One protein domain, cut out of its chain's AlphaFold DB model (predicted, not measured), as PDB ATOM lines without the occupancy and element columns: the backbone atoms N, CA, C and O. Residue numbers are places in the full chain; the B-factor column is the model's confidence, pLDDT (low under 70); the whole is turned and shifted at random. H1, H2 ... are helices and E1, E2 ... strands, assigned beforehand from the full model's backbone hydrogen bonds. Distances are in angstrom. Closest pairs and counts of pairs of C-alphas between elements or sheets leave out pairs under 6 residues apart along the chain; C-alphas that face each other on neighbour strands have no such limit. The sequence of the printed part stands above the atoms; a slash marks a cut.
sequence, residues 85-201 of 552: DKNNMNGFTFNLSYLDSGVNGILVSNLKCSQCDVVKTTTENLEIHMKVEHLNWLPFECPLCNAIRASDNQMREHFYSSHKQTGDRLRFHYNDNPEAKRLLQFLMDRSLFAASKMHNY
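This is residues 85 to 201 of the 552 residues of the protein "C2H2-type domain-containing protein" of Strongyloides stercoralis (UniProt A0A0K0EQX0). The long helix H5 makes one side of an elongated domain, with the strand hairpin E1 and E2, helix H3 and the short H2 packed along it. At the far end from H5's last residue, H4 and the two long links beside it, residues 134 to 151 and 164 to 177, make a second lobe. Along the 117 printed residues come H1, H2, E1, E2, H3, H4 and H5, five named helices and two antiparallel strands, mostly helix by class. The whole is only just compact, close to loose, with a radius of gyration of the C-alphas of 15.8 A and spans of 50 by 25 by 24 A.

Find C-alpha 86 at (170.883, 336.628, 298.567), where H1, residues 86 to 89, begins. H2 is residues 98 to 101; E1, residues 107 to 112, is 12.3 A long, and E2 is residues 119 to 122. H3, residues 123 to 133, runs 15.4 A and H4, residues 152 to 163, 15.5 A. H5, residues 178 to 201, runs 35.3 A to C-alpha 201 at (162.795, 348.047, 306.886).

Look first at the hairpin E1 and E2, antiparallel at 161 degrees: N 108 and O 121 are 3.0 A apart, within hydrogen-bond range. The closest C-alphas of E1 and H5, Leu 111 and Ala 195, are 5.5 A apart. With its residues 184 to 188 alone, H5 touches H3, opposite ways at a steep tilt of 51 degrees; the closest C-alphas, Met 130 and Leu 184, are 6.8 A apart. With residues 185 to 189 alone it touches H2, where the C-alphas of Leu 99 and Gln 185 come closest, 6.6 A. H1 and H4 touch no helix. In H3 and H4 every O i to N i+4 pair is within hydrogen-bond range, in H5 18 of 20; H1 and H2 are too short for one.

The C-alphas farthest apart, Leu 144 and Tyr 201, are 50.2 A apart. The printed part has no cut, and the links H3 to H4 and H4 to H5 are long. Look for pLDDT under 70 at residues 85 to 105, 109, 167 to 169 and 198 to 201.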
ATOM      1  N   ASP A  85     168.277 338.886 301.625       54.09
ATOM      2  CA  ASP A  85     167.882 338.241 300.369       54.09
ATOM      3  C   ASP A  85     169.080 338.153 299.405       54.09
ATOM      4  O   ASP A  85     169.472 339.124 298.749       54.09
ATOM      5  N   LYS A  86     169.666 336.953 299.332       54.46
ATOM      6  CA  LYS A  86     170.883 336.628 298.567       54.46
ATOM      7  C   LYS A  86     170.777 336.977 297.078       54.46
ATOM      8  O   LYS A  86     171.802 337.189 296.433       54.46
ATOM      9  N   ASN A  87     169.561 337.060 296.539       53.31
ATOM     10  CA  ASN A  87     169.323 337.367 295.131       53.31
ATOM     11  C   ASN A  87     169.693 338.816 294.770       53.31
ATOM     12  O   ASN A  87     170.106 339.071 293.644       53.31
ATOM     13  N   ASN A  88     169.603 339.754 295.721       49.88
ATOM     14  CA  ASN A  88     169.808 341.186 295.467       49.88
ATOM     15  C   ASN A  88     171.270 341.652 295.655       49.88
ATOM     16  O   ASN A  88     171.545 342.847 295.714       49.88
ATOM     17  N   MET A  89     172.209 340.707 295.789       52.82
ATOM     18  CA  MET A  89     173.627 340.953 296.099       52.82
ATOM     19  C   MET A  89     174.583 340.654 294.924       52.82
ATOM     20  O   MET A  89     175.795 340.674 295.109       52.82
ATOM     21  N   ASN A  90     174.083 340.357 293.715       48.75
ATOM     22  CA  ASN A  90     174.898 340.082 292.511       48.75
ATOM     23  C   ASN A  90     176.042 339.057 292.716       48.75
ATOM     24  O   ASN A  90     177.125 339.178 292.147       48.75
ATOM     25  N   GLY A  91     175.809 338.028 293.539       50.78
ATOM     26  CA  GLY A  91     176.805 336.996 293.858       50.78
ATOM     27  C   GLY A  91     177.813 337.377 294.952       50.78
ATOM     28  O   GLY A  91     178.622 336.530 295.341       50.78
ATOM     29  N   PHE A  92     177.749 338.596 295.502       45.65
ATOM     30  CA  PHE A  92     178.496 338.959 296.704       45.65
ATOM     31  C   PHE A  92     178.107 338.023 297.855       45.65
ATOM     32  O   PHE A  92     176.946 337.926 298.255       45.65
ATOM     33  N   THR A  93     179.101 337.307 298.372       50.31
ATOM     34  CA  THR A  93     178.932 336.304 299.423       50.31
ATOM     35  C   THR A  93     179.693 336.779 300.654       50.31
ATOM     36  O   THR A  93     180.920 336.822 300.625       50.31
ATOM     37  N   PHE A  94     178.977 337.076 301.746       50.04
ATOM     38  CA  PHE A  94     179.500 337.619 303.019       50.04
ATOM     39  C   PHE A  94     180.564 336.750 303.740       50.04
ATOM     40  O   PHE A  94     180.983 337.078 304.846       50.04
ATOM     41  N   ASN A  95     181.016 335.654 303.126       49.27
ATOM     42  CA  ASN A  95     182.120 334.819 303.602       49.27
ATOM     43  C   ASN A  95     183.505 335.403 303.254       49.27
ATOM     44  O   ASN A  95     184.500 334.938 303.804       49.27
ATOM     45  N   LEU A  96     183.583 336.389 302.349       53.36
ATOM     46  CA  LEU A  96     184.801 337.135 302.012       53.36
ATOM     47  C   LEU A  96     184.607 338.627 302.311       53.36
ATOM     48  O   LEU A  96     183.562 339.200 302.004       53.36
ATOM     49  N   SER A  97     185.639 339.258 302.868       54.03
ATOM     50  CA  SER A  97     185.703 340.703 303.101       54.03
ATOM     51  C   SER A  97     185.646 341.475 301.775       54.03
ATOM     52  O   SER A  97     186.165 341.000 300.764       54.03
ATOM     53  N   TYR A  98     185.072 342.684 301.758       57.86
ATOM     54  CA  TYR A  98     184.975 343.519 300.546       57.86
ATOM     55  C   TYR A  98     186.301 343.621 299.755       57.86
ATOM     56  O   TYR A  98     186.313 343.308 298.561       57.86
ATOM     57  N   LEU A  99     187.429 343.937 300.407       57.55
ATOM     58  CA  LEU A  99     188.748 344.058 299.760       57.55
ATOM     59  C   LEU A  99     189.336 342.718 299.275       57.55
ATOM     60  O   LEU A  99     190.263 342.726 298.465       57.55
ATOM     61  N   ASP A 100     188.823 341.583 299.756       54.45
ATOM     62  CA  ASP A 100     189.213 340.242 299.297       54.45
ATOM     63  C   ASP A 100     188.293 339.736 298.172       54.45
ATOM     64  O   ASP A 100     188.724 338.962 297.321       54.45
ATOM     65  N   SER A 101     187.038 340.203 298.139       55.02
ATOM     66  CA  SER A 101     186.057 339.891 297.091       55.02
ATOM     67  C   SER A 101     186.414 340.499 295.728       55.02
ATOM     68  O   SER A 101     186.042 339.952 294.690       55.02
ATOM     69  N   GLY A 102     187.139 341.625 295.726       52.08
ATOM     70  CA  GLY A 102     187.593 342.318 294.517       52.08
ATOM     71  C   GLY A 102     186.479 342.952 293.675       52.08
ATOM     72  O   GLY A 102     186.729 343.326 292.530       52.08
ATOM     73  N   VAL A 103     185.253 343.050 294.204       50.28
ATOM     74  CA  VAL A 103     184.087 343.571 293.475       50.28
ATOM     75  C   VAL A 103     184.002 345.094 293.626       50.28
ATOM     76  O   VAL A 103     183.156 345.633 294.340       50.28
ATOM     77  N   ASN A 104     184.912 345.799 292.955       59.34
ATOM     78  CA  ASN A 104     184.866 347.258 292.861       59.34
ATOM     79  C   ASN A 104     183.633 347.708 292.055       59.34
ATOM     80  O   ASN A 104     183.175 347.009 291.152       59.34
ATOM     81  N   GLY A 105     183.116 348.900 292.362       62.30
ATOM     82  CA  GLY A 105     182.070 349.543 291.561       62.30
ATOM     83  C   GLY A 105     180.645 349.003 291.735       62.30
ATOM     84  O   GLY A 105     179.794 349.334 290.911       62.30
ATOM     85  N   ILE A 106     180.328 348.228 292.785       70.12
ATOM     86  CA  ILE A 106     178.927 347.838 293.042       70.12
ATOM     87  C   ILE A 106     178.099 349.106 293.291       70.12
ATOM     88  O   ILE A 106     178.392 349.876 294.209       70.12
ATOM     89  N   LEU A 107     177.048 349.294 292.491       72.21
ATOM     90  CA  LEU A 107     176.003 350.287 292.720       72.21
ATOM     91  C   LEU A 107     175.122 349.833 293.890       72.21
ATOM     92  O   LEU A 107     174.477 348.789 293.815       72.21
ATOM     93  N   VAL A 108     175.093 350.618 294.967       74.56
ATOM     94  CA  VAL A 108     174.307 350.330 296.175       74.56
ATOM     95  C   VAL A 108     173.526 351.583 296.553       74.56
ATOM     96  O   VAL A 108     174.105 352.612 296.906       74.56
ATOM     97  N   SER A 109     172.197 351.505 296.491       68.83
ATOM     98  CA  SER A 109     171.330 352.594 296.933       68.83
ATOM     99  C   SER A 109     171.478 352.820 298.443       68.83
ATOM    100  O   SER A 109     171.438 351.883 299.240       68.83
ATOM    101  N   ASN A 110     171.645 354.086 298.836       74.81
ATOM    102  CA  ASN A 110     171.821 354.526 300.227       74.81
ATOM    103  C   ASN A 110     173.065 353.960 300.947       74.81
ATOM    104  O   ASN A 110     173.043 353.746 302.162       74.81
ATOM    105  N   LEU A 111     174.173 353.761 300.225       84.34
ATOM    106  CA  LEU A 111     175.459 353.406 300.822       84.34
ATOM    107  C   LEU A 111     176.094 354.621 301.531       84.34
ATOM    108  O   LEU A 111     176.840 355.405 300.941       84.34
ATOM    109  N   LYS A 112     175.765 354.789 302.815       89.67
ATOM    110  CA  LYS A 112     176.332 355.829 303.686       89.67
ATOM    111  C   LYS A 112     177.613 355.385 304.387       89.67
ATOM    112  O   LYS A 112     177.773 354.201 304.674       89.67
ATOM    113  N   CYS A 113     178.485 356.335 304.714       92.11
ATOM    114  CA  CYS A 113     179.644 356.077 305.562       92.11
ATOM    115  C   CYS A 113     179.228 355.688 306.993       92.11
ATOM    116  O   CYS A 113     178.163 356.048 307.497       92.11
ATOM    117  N   SER A 114     180.090 354.928 307.668       87.63
ATOM    118  CA  SER A 114     179.893 354.466 309.042       87.63
ATOM    119  C   SER A 114     180.414 355.425 310.121       87.63
ATOM    120  O   SER A 114     180.299 355.086 311.301       87.63
ATOM    121  N   GLN A 115     181.028 356.547 309.719       87.31
ATOM    122  CA  GLN A 115     181.683 357.551 310.581       87.31
ATOM    123  C   GLN A 115     181.194 358.992 310.344       87.31
ATOM    124  O   GLN A 115     181.381 359.850 311.199       87.31
ATOM    125  N   CYS A 116     180.557 359.266 309.205       91.25
ATOM    126  CA  CYS A 116     179.897 360.536 308.907       91.25
ATOM    127  C   CYS A 116     178.707 360.298 307.963       91.25
ATOM    128  O   CYS A 116     178.591 359.231 307.361       91.25
ATOM    129  N   ASP A 117     177.835 361.288 307.790       88.60
ATOM    130  CA  ASP A 117     176.602 361.137 307.000       88.60
ATOM    131  C   ASP A 117     176.788 361.309 305.478       88.60
ATOM    132  O   ASP A 117     175.829 361.529 304.738       88.60
ATOM    133  N   VAL A 118     178.019 361.167 304.972       90.18
ATOM    134  CA  VAL A 118     178.301 361.163 303.529       90.18
ATOM    135  C   VAL A 118     177.727 359.896 302.887       90.18
ATOM    136  O   VAL A 118     178.156 358.777 303.179       90.18
ATOM    137  N   VAL A 119     176.783 360.078 301.962       89.38
ATOM    138  CA  VAL A 119     176.222 359.013 301.116       89.38
ATOM    139  C   VAL A 119     176.955 358.968 299.777       89.38
ATOM    140  O   VAL A 119     177.233 360.007 299.175       89.38
ATOM    141  N   LYS A 120     177.259 357.762 299.291       88.16
ATOM    142  CA  LYS A 120     177.813 357.498 297.955       88.16
ATOM    143  C   LYS A 120     176.931 356.491 297.212       88.16
ATOM    144  O   LYS A 120     176.164 355.752 297.820       88.16
ATOM    145  N   THR A 121     177.029 356.476 295.885       82.90
ATOM    146  CA  THR A 121     176.248 355.585 295.004       82.90
ATOM    147  C   THR A 121     176.969 354.282 294.660       82.90
ATOM    148  O   THR A 121     176.312 353.294 294.335       82.90
ATOM    149  N   THR A 122     178.304 354.259 294.738       85.20
ATOM    150  CA  THR A 122     179.134 353.073 294.475       85.20
ATOM    151  C   THR A 122     180.070 352.770 295.640       85.20
ATOM    152  O   THR A 122     180.493 353.675 296.366       85.20
ATOM    153  N   THR A 123     180.438 351.497 295.793       86.90
ATOM    154  CA  THR A 123     181.373 351.048 296.837       86.90
ATOM    155  C   THR A 123     182.755 351.689 296.723       86.90
ATOM    156  O   THR A 123     183.301 352.122 297.733       86.90
ATOM    157  N   GLU A 124     183.295 351.844 295.510       86.62
ATOM    158  CA  GLU A 124     184.592 352.503 295.292       86.62
ATOM    159  C   GLU A 124     184.579 353.971 295.752       86.62
ATOM    160  O   GLU A 124     185.507 354.421 296.422       86.62
ATOM    161  N   ASN A 125     183.502 354.714 295.474       88.63
ATOM    162  CA  ASN A 125     183.383 356.102 295.922       88.63
ATOM    163  C   ASN A 125     183.306 356.231 297.452       88.63
ATOM    164  O   ASN A 125     183.718 357.263 297.993       88.63
ATOM    165  N   LEU A 126     182.794 355.213 298.157       90.60
ATOM    166  CA  LEU A 126     182.829 355.170 299.620       90.60
ATOM    167  C   LEU A 126     184.226 354.798 300.141       90.60
ATOM    168  O   LEU A 126     184.720 355.438 301.067       90.60
ATOM    169  N   GLU A 127     184.883 353.821 299.516       91.18
ATOM    170  CA  GLU A 127     186.237 353.383 299.867       91.18
ATOM    171  C   GLU A 127     187.256 354.532 299.747       91.18
ATOM    172  O   GLU A 127     188.050 354.767 300.661       91.18
ATOM    173  N   ILE A 128     187.192 355.292 298.647       90.96
ATOM    174  CA  ILE A 128     187.998 356.501 298.417       90.96
ATOM    175  C   ILE A 128     187.733 357.542 299.509       90.96
ATOM    176  O   ILE A 128     188.676 358.093 300.073       90.96
ATOM    177  N   HIS A 129     186.465 357.793 299.839       93.27
ATOM    178  CA  HIS A 129     186.090 358.735 300.893       93.27
ATOM    179  C   HIS A 129     186.662 358.325 302.263       93.27
ATOM    180  O   HIS A 129     187.261 359.158 302.936       93.27
ATOM    181  N   MET A 130     186.572 357.049 302.650       93.01
ATOM    182  CA  MET A 130     187.144 356.562 303.914       93.01
ATOM    183  C   MET A 130     188.671 356.690 303.956       93.01
ATOM    184  O   MET A 130     189.220 357.129 304.967       93.01
ATOM    185  N   LYS A 131     189.359 356.351 302.856       93.06
ATOM    186  CA  LYS A 131     190.815 356.518 302.713       93.06
ATOM    187  C   LYS A 131     191.269 357.957 302.961       93.06
ATOM    188  O   LYS A 131     192.244 358.161 303.680       93.06
ATOM    189  N   VAL A 132     190.557 358.936 302.400       93.07
ATOM    190  CA  VAL A 132     190.884 360.365 302.533       93.07
ATOM    191  C   VAL A 132     190.491 360.905 303.914       93.07
ATOM    192  O   VAL A 132     191.359 361.378 304.647       93.07
ATOM    193  N   GLU A 133     189.211 360.800 304.285       92.54
ATOM    194  CA  GLU A 133     188.605 361.544 305.406       92.54
ATOM    195  C   GLU A 133     188.753 360.867 306.778       92.54
ATOM    196  O   GLU A 133     188.608 361.523 307.808       92.54
ATOM    197  N   HIS A 134     188.970 359.547 306.824       92.70
ATOM    198  CA  HIS A 134     188.899 358.768 308.074       92.70
ATOM    199  C   HIS A 134     190.142 357.923 308.366       92.70
ATOM    200  O   HIS A 134     190.309 357.451 309.488       92.70
ATOM    201  N   LEU A 135     191.005 357.720 307.367       90.73
ATOM    202  CA  LEU A 135     192.249 356.953 307.489       90.73
ATOM    203  C   LEU A 135     193.497 357.782 307.159       90.73
ATOM    204  O   LEU A 135     194.603 357.336 307.448       90.73
ATOM    205  N   ASN A 136     193.317 358.929 306.490       91.79
ATOM    206  CA  ASN A 136     194.370 359.758 305.893       91.79
ATOM    207  C   ASN A 136     195.436 358.942 305.122       91.79
ATOM    208  O   ASN A 136     196.610 359.306 305.067       91.79
ATOM    209  N   TRP A 137     195.024 357.823 304.515       91.62
ATOM    210  CA  TRP A 137     195.899 356.840 303.882       91.62
ATOM    211  C   TRP A 137     195.692 356.848 302.368       91.62
ATOM    212  O   TRP A 137     194.671 356.399 301.847       91.62
ATOM    213  N   LEU A 138     196.699 357.364 301.663       93.25
ATOM    214  CA  LEU A 138     196.732 357.513 300.211       93.25
ATOM    215  C   LEU A 138     197.815 356.573 299.649       93.25
ATOM    216  O   LEU A 138     198.969 356.985 299.533       93.25
ATOM    217  N   PRO A 139     197.498 355.293 299.374       90.92
ATOM    218  CA  PRO A 139     198.526 354.288 299.114       90.92
ATOM    219  C   PRO A 139     199.206 354.411 297.749       90.92
ATOM    220  O   PRO A 139     200.274 353.837 297.584       90.92
ATOM    221  N   PHE A 140     198.621 355.100 296.767       93.06
ATOM    222  CA  PHE A 140     199.196 355.202 295.423       93.06
ATOM    223  C   PHE A 140     200.118 356.420 295.335       93.06
ATOM    224  O   PHE A 140     199.646 357.533 295.542       93.06
ATOM    225  N   GLU A 141     201.386 356.235 294.965       92.52
ATOM    226  CA  GLU A 141     202.396 357.304 294.867       92.52
ATOM    227  C   GLU A 141     203.023 357.387 293.462       92.52
ATOM    228  O   GLU A 141     203.437 356.379 292.879       92.52
ATOM    229  N   CYS A 142     203.101 358.597 292.898       92.88
ATOM    230  CA  CYS A 142     203.680 358.830 291.575       92.88
ATOM    231  C   CYS A 142     205.222 358.933 291.620       92.88
ATOM    232  O   CYS A 142     205.731 359.875 292.221       92.88
ATOM    233  N   PRO A 143     205.992 358.088 290.905       90.14
ATOM    234  CA  PRO A 143     207.462 358.137 290.886       90.14
ATOM    235  C   PRO A 143     208.069 359.361 290.176       90.14
ATOM    236  O   PRO A 143     209.289 359.479 290.117       90.14
ATOM    237  N   LEU A 144     207.251 360.234 289.576       89.12
ATOM    238  CA  LEU A 144     207.714 361.402 288.812       89.12
ATOM    239  C   LEU A 144     207.583 362.728 289.578       89.12
ATOM    240  O   LEU A 144     208.209 363.713 289.189       89.12
ATOM    241  N   CYS A 145     206.767 362.777 290.634       92.92
ATOM    242  CA  CYS A 145     206.587 363.975 291.467       92.92
ATOM    243  C   CYS A 145     206.161 363.686 292.921       92.92
ATOM    244  O   CYS A 145     205.806 364.611 293.650       92.92
ATOM    245  N   ASN A 146     206.162 362.417 293.337       90.30
ATOM    246  CA  ASN A 146     205.778 361.913 294.662       90.30
ATOM    247  C   ASN A 146     204.354 362.316 295.105       90.30
ATOM    248  O   ASN A 146     204.023 362.324 296.290       90.30
ATOM    249  N   ALA A 147     203.475 362.642 294.152       92.60
ATOM    250  CA  ALA A 147     202.071 362.917 294.430       92.60
ATOM    251  C   ALA A 147     201.343 361.634 294.863       92.60
ATOM    252  O   ALA A 147     201.400 360.619 294.167       92.60
ATOM    253  N   ILE A 148     200.619 361.704 295.983       93.79
ATOM    254  CA  ILE A 148     199.880 360.580 296.581       93.79
ATOM    255  C   ILE A 148     198.366 360.644 296.299       93.79
ATOM    256  O   ILE A 148     197.793 361.735 296.219       93.79
ATOM    257  N   ARG A 149     197.705 359.489 296.108       93.16
ATOM    258  CA  ARG A 149     196.274 359.341 295.735       93.16
ATOM    259  C   ARG A 149     195.598 358.133 296.415       93.16
ATOM    260  O   ARG A 149     196.269 357.216 296.886       93.16
ATOM    261  N   ALA A 150     194.259 358.119 296.452       91.49
ATOM    262  CA  ALA A 150     193.455 357.099 297.145       91.49
ATOM    263  C   ALA A 150     193.033 355.901 296.262       91.49
ATOM    264  O   ALA A 150     192.834 354.796 296.780       91.49
ATOM    265  N   SER A 151     192.899 356.104 294.945       88.61
ATOM    266  CA  SER A 151     192.568 355.065 293.949       88.61
ATOM    267  C   SER A 151     193.548 355.083 292.769       88.61
ATOM    268  O   SER A 151     194.133 356.117 292.443       88.61
ATOM    269  N   ASP A 152     193.682 353.930 292.110       87.12
ATOM    270  CA  ASP A 152     194.418 353.741 290.856       87.12
ATOM    271  C   ASP A 152     193.906 354.683 289.752       87.12
ATOM    272  O   ASP A 152     194.702 355.300 289.046       87.12
ATOM    273  N   ASN A 153     192.586 354.892 289.651       87.40
ATOM    274  CA  ASN A 153     192.022 355.786 288.636       87.40
ATOM    275  C   ASN A 153     192.505 357.240 288.812       87.40
ATOM    276  O   ASN A 153     193.003 357.852 287.868       87.40
ATOM    277  N   GLN A 154     192.492 357.751 290.049       89.43
ATOM    278  CA  GLN A 154     193.018 359.084 290.386       89.43
ATOM    279  C   GLN A 154     194.522 359.225 290.088       89.43
ATOM    280  O   GLN A 154     195.015 360.328 289.840       89.43
ATOM    281  N   MET A 155     195.271 358.119 290.141       89.38
ATOM    282  CA  MET A 155     196.685 358.087 289.767       89.38
ATOM    283  C   MET A 155     196.852 358.155 288.242       89.38
ATOM    284  O   MET A 155     197.662 358.943 287.756       89.38
ATOM    285  N   ARG A 156     196.050 357.410 287.469       88.09
ATOM    286  CA  ARG A 156     196.044 357.460 285.991       88.09
ATOM    287  C   ARG A 156     195.671 358.848 285.462       88.09
ATOM    288  O   ARG A 156     196.379 359.383 284.610       88.09
ATOM    289  N   GLU A 157     194.631 359.464 286.018       88.13
ATOM    290  CA  GLU A 157     194.224 360.848 285.720       88.13
ATOM    291  C   GLU A 157     195.344 361.856 286.026       88.13
ATOM    292  O   GLU A 157     195.606 362.782 285.251       88.13
ATOM    293  N   HIS A 158     196.060 361.666 287.138       90.86
ATOM    294  CA  HIS A 158     197.221 362.481 287.488       90.86
ATOM    295  C   HIS A 158     198.389 362.301 286.498       90.86
ATOM    296  O   HIS A 158     198.950 363.300 286.047       90.86
ATOM    297  N   PHE A 159     198.721 361.074 286.082       89.14
ATOM    298  CA  PHE A 159     199.739 360.840 285.047       89.14
ATOM    299  C   PHE A 159     199.376 361.494 283.705       89.14
ATOM    300  O   PHE A 159     200.244 362.093 283.063       89.14
ATOM    301  N   TYR A 160     198.101 361.449 283.311       87.82
ATOM    302  CA  TYR A 160     197.617 362.115 282.104       87.82
ATOM    303  C   TYR A 160     197.728 363.646 282.215       87.82
ATOM    304  O   TYR A 160     198.355 364.290 281.376       87.82
ATOM    305  N   SER A 161     197.188 364.239 283.285       91.20
ATOM    306  CA  SER A 161     197.150 365.698 283.476       91.20
ATOM    307  C   SER A 161     198.516 366.333 283.763       91.20
ATOM    308  O   SER A 161     198.810 367.415 283.259       91.20
ATOM    309  N   SER A 162     199.351 365.678 284.574       90.30
ATOM    310  CA  SER A 162     200.588 366.259 285.124       90.30
ATOM    311  C   SER A 162     201.850 365.816 284.382       90.30
ATOM    312  O   SER A 162     202.832 366.554 284.354       90.30
ATOM    313  N   HIS A 163     201.830 364.636 283.753       89.24
ATOM    314  CA  HIS A 163     202.987 364.075 283.045       89.24
ATOM    315  C   HIS A 163     202.731 363.810 281.554       89.24
ATOM    316  O   HIS A 163     203.671 363.473 280.837       89.24
ATOM    317  N   LYS A 164     201.489 363.981 281.070       84.47
ATOM    318  CA  LYS A 164     201.057 363.680 279.688       84.47
ATOM    319  C   LYS A 164     201.352 362.235 279.256       84.47
ATOM    320  O   LYS A 164     201.424 361.938 278.066       84.47
ATOM    321  N   GLN A 165     201.514 361.327 280.220       77.95
ATOM    322  CA  GLN A 165     201.822 359.922 279.969       77.95
ATOM    323  C   GLN A 165     200.533 359.108 279.873       77.95
ATOM    324  O   GLN A 165     199.703 359.129 280.779       77.95
ATOM    325  N   THR A 166     200.391 358.372 278.773       71.18
ATOM    326  CA  THR A 166     199.245 357.498 278.485       71.18
ATOM    327  C   THR A 166     199.765 356.121 278.076       71.18
ATOM    328  O   THR A 166     200.662 356.042 277.238       71.18
ATOM    329  N   GLY A 167     199.212 355.041 278.641       64.72
ATOM    330  CA  GLY A 167     199.458 353.665 278.185       64.72
ATOM    331  C   GLY A 167     199.713 352.634 279.292       64.72
ATOM    332  O   GLY A 167     199.979 352.962 280.446       64.72
ATOM    333  N   ASP A 168     199.688 351.356 278.915       65.40
ATOM    334  CA  ASP A 168     199.625 350.194 279.824       65.40
ATOM    335  C   ASP A 168     200.882 349.946 280.683       65.40
ATOM    336  O   ASP A 168     200.953 348.980 281.442       65.40
ATOM    337  N   ARG A 169     201.908 350.797 280.560       68.83
ATOM    338  CA  ARG A 169     203.176 350.701 281.307       68.83
ATOM    339  C   ARG A 169     203.298 351.705 282.454       68.83
ATOM    340  O   ARG A 169     204.364 351.788 283.063       68.83
ATOM    341  N   LEU A 170     202.220 352.425 282.773       77.67
ATOM    342  CA  LEU A 170     202.109 353.249 283.976       77.67
ATOM    343  C   LEU A 170     202.431 352.415 285.227       77.67
ATOM    344  O   LEU A 170     201.719 351.469 285.562       77.67
ATOM    345  N   ARG A 171     203.524 352.770 285.910       81.38
ATOM    346  CA  ARG A 171     203.920 352.203 287.202       81.38
ATOM    347  C   ARG A 171     203.907 353.304 288.249       81.38
ATOM    348  O   ARG A 171     204.572 354.321 288.084       81.38
ATOM    349  N   PHE A 172     203.187 353.058 289.327       85.23
ATOM    350  CA  PHE A 172     203.186 353.841 290.558       85.23
ATOM    351  C   PHE A 172     203.723 352.971 291.695       85.23
ATOM    352  O   PHE A 172     203.718 351.739 291.605       85.23
ATOM    353  N   HIS A 173     204.174 353.608 292.768       86.81
ATOM    354  CA  HIS A 173     204.454 352.915 294.017       86.81
ATOM    355  C   HIS A 173     203.140 352.692 294.775       86.81
ATOM    356  O   HIS A 173     202.186 353.460 294.625       86.81
ATOM    357  N   TYR A 174     203.069 351.599 295.533       90.86
ATOM    358  CA  TYR A 174     201.925 351.272 296.378       90.86
ATOM    359  C   TYR A 174     202.418 351.043 297.807       90.86
ATOM    360  O   TYR A 174     203.196 350.124 298.061       90.86
ATOM    361  N   ASN A 175     201.966 351.897 298.720       89.20
ATOM    362  CA  ASN A 175     202.447 351.980 300.091       89.20
ATOM    363  C   ASN A 175     201.467 351.252 301.027       89.20
ATOM    364  O   ASN A 175     200.529 351.839 301.578       89.20
ATOM    365  N   ASP A 176     201.680 349.937 301.168       86.50
ATOM    366  CA  ASP A 176     200.937 349.050 302.069       86.50
ATOM    367  C   ASP A 176     200.969 349.546 303.527       86.50
ATOM    368  O   ASP A 176     201.997 349.478 304.199       86.50
ATOM    369  N   ASN A 177     199.809 349.951 304.055       88.70
ATOM    370  CA  ASN A 177     199.577 350.057 305.494       88.70
ATOM    371  C   ASN A 177     198.564 348.967 305.911       88.70
ATOM    372  O   ASN A 177     197.379 349.074 305.576       88.70
ATOM    373  N   PRO A 178     198.989 347.906 306.626       86.67
ATOM    374  CA  PRO A 178     198.107 346.798 306.988       86.67
ATOM    375  C   PRO A 178     197.065 347.180 308.048       86.67
ATOM    376  O   PRO A 178     195.985 346.590 308.072       86.67
ATOM    377  N   GLU A 179     197.348 348.165 308.904       85.53
ATOM    378  CA  GLU A 179     196.402 348.665 309.904       85.53
ATOM    379  C   GLU A 179     195.302 349.494 309.237       85.53
ATOM    380  O   GLU A 179     194.121 349.177 309.387       85.53
ATOM    381  N   ALA A 180     195.678 350.465 308.397       88.09
ATOM    382  CA  ALA A 180     194.721 351.251 307.621       88.09
ATOM    383  C   ALA A 180     193.885 350.365 306.679       88.09
ATOM    384  O   ALA A 180     192.679 350.574 306.569       88.09
ATOM    385  N   LYS A 181     194.469 349.315 306.075       87.40
ATOM    386  CA  LYS A 181     193.710 348.323 305.292       87.40
ATOM    387  C   LYS A 181     192.686 347.563 306.148       87.40
ATOM    388  O   LYS A 181     191.554 347.366 305.706       87.40
ATOM    389  N   ARG A 182     193.046 347.138 307.367       87.80
ATOM    390  CA  ARG A 182     192.110 346.457 308.287       87.80
ATOM    391  C   ARG A 182     191.001 347.384 308.778       87.80
ATOM    392  O   ARG A 182     189.858 346.942 308.877       87.80
ATOM    393  N   LEU A 183     191.311 348.650 309.057       89.42
ATOM    394  CA  LEU A 183     190.307 349.627 309.467       89.42
ATOM    395  C   LEU A 183     189.376 349.983 308.298       89.42
ATOM    396  O   LEU A 183     188.164 349.935 308.476       89.42
ATOM    397  N   LEU A 184     189.906 350.202 307.086       90.11
ATOM    398  CA  LEU A 184     189.113 350.368 305.859       90.11
ATOM    399  C   LEU A 184     188.113 349.224 305.666       90.11
ATOM    400  O   LEU A 184     186.939 349.474 305.409       90.11
ATOM    401  N   GLN A 185     188.566 347.978 305.838       86.17
ATOM    402  CA  GLN A 185     187.712 346.797 305.729       86.17
ATOM    403  C   GLN A 185     186.546 346.844 306.730       86.17
ATOM    404  O   GLN A 185     185.392 346.685 306.341       86.17
ATOM    405  N   PHE A 186     186.829 347.142 308.002       86.92
ATOM    406  CA  PHE A 186     185.811 347.261 309.049       86.92
ATOM    407  C   PHE A 186     184.811 348.405 308.794       86.92
ATOM    408  O   PHE A 186     183.608 348.233 309.003       86.92
ATOM    409  N   LEU A 187     185.283 349.565 308.322       90.19
ATOM    410  CA  LEU A 187     184.431 350.715 307.997       90.19
ATOM    411  C   LEU A 187     183.518 350.427 306.790       90.19
ATOM    412  O   LEU A 187     182.319 350.722 306.833       90.19
ATOM    413  N   MET A 188     184.052 349.791 305.742       88.08
ATOM    414  CA  MET A 188     183.281 349.356 304.573       88.08
ATOM    415  C   MET A 188     182.232 348.307 304.951       88.08
ATOM    416  O   MET A 188     181.061 348.468 304.610       88.08
ATOM    417  N   ASP A 189     182.600 347.284 305.726       84.49
ATOM    418  CA  ASP A 189     181.673 346.228 306.143       84.49
ATOM    419  C   ASP A 189     180.555 346.766 307.062       84.49
ATOM    420  O   ASP A 189     179.384 346.424 306.874       84.49
ATOM    421  N   ARG A 190     180.864 347.683 308.000       87.57
ATOM    422  CA  ARG A 190     179.855 348.388 308.828       87.57
ATOM    423  C   ARG A 190     178.882 349.206 307.967       87.57
ATOM    424  O   ARG A 190     177.704 349.296 308.311       87.57
ATOM    425  N   SER A 191     179.351 349.755 306.847       88.43
ATOM    426  CA  SER A 191     178.552 350.556 305.907       88.43
ATOM    427  C   SER A 191     177.663 349.689 305.003       88.43
ATOM    428  O   SER A 191     176.463 349.941 304.885       88.43
ATOM    429  N   LEU A 192     178.206 348.602 304.445       84.81
ATOM    430  CA  LEU A 192     177.455 347.611 303.662       84.81
ATOM    431  C   LEU A 192     176.367 346.922 304.506       84.81
ATOM    432  O   LEU A 192     175.243 346.737 304.039       84.81
ATOM    433  N   PHE A 193     176.660 346.608 305.772       82.95
ATOM    434  CA  PHE A 193     175.687 346.048 306.719       82.95
ATOM    435  C   PHE A 193     174.599 347.049 307.143       82.95
ATOM    436  O   PHE A 193     173.473 346.649 307.452       82.95
ATOM    437  N   ALA A 194     174.896 348.352 307.145       83.79
ATOM    438  CA  ALA A 194     173.879 349.383 307.334       83.79
ATOM    439  C   ALA A 194     172.948 349.473 306.110       83.79
ATOM    440  O   ALA A 194     171.727 349.481 306.277       83.79
ATOM    441  N   ALA A 195     173.505 349.460 304.894       81.80
ATOM    442  CA  ALA A 195     172.733 349.492 303.651       81.80
ATOM    443  C   ALA A 195     171.813 348.262 303.499       81.80
ATOM    444  O   ALA A 195     170.615 348.415 303.254       81.80
ATOM    445  N   SER A 196     172.323 347.045 303.739       78.13
ATOM    446  CA  SER A 196     171.512 345.818 303.643       78.13
ATOM    447  C   SER A 196     170.373 345.770 304.673       78.13
ATOM    448  O   SER A 196     169.279 345.296 304.367       78.13
ATOM    449  N   LYS A 197     170.569 346.343 305.869       73.13
ATOM    450  CA  LYS A 197     169.501 346.491 306.870       73.13
ATOM    451  C   LYS A 197     168.378 347.427 306.434       73.13
ATOM    452  O   LYS A 197     167.222 347.121 306.714       73.13
ATOM    453  N   MET A 198     168.672 348.536 305.751       57.37
ATOM    454  CA  MET A 198     167.630 349.477 305.306       57.37
ATOM    455  C   MET A 198     166.654 348.830 304.310       57.37
ATOM    456  O   MET A 198     165.447 349.066 304.389       57.37
ATOM    457  N   HIS A 199     167.143 347.928 303.453       52.50
ATOM    458  CA  HIS A 199     166.307 347.166 302.518       52.50
ATOM    459  C   HIS A 199     165.230 346.315 303.228       52.50
ATOM    460  O   HIS A 199     164.127 346.146 302.711       52.50
ATOM    461  N   ASN A 200     165.509 345.831 304.444       45.31
ATOM    462  CA  ASN A 200     164.569 345.037 305.245       45.31
ATOM    463  C   ASN A 200     163.527 345.863 306.017       45.31
ATOM    464  O   ASN A 200     162.489 345.319 306.397       45.31
ATOM    465  N   TYR A 201     163.773 347.157 306.249       49.38
ATOM    466  CA  TYR A 201     162.795 348.047 306.886       49.38
ATOM    467  C   TYR A 201     161.841 348.694 305.877       49.38
ATOM    468  O   TYR A 201     160.672 348.882 306.201       49.38
TER     469      TYR A 201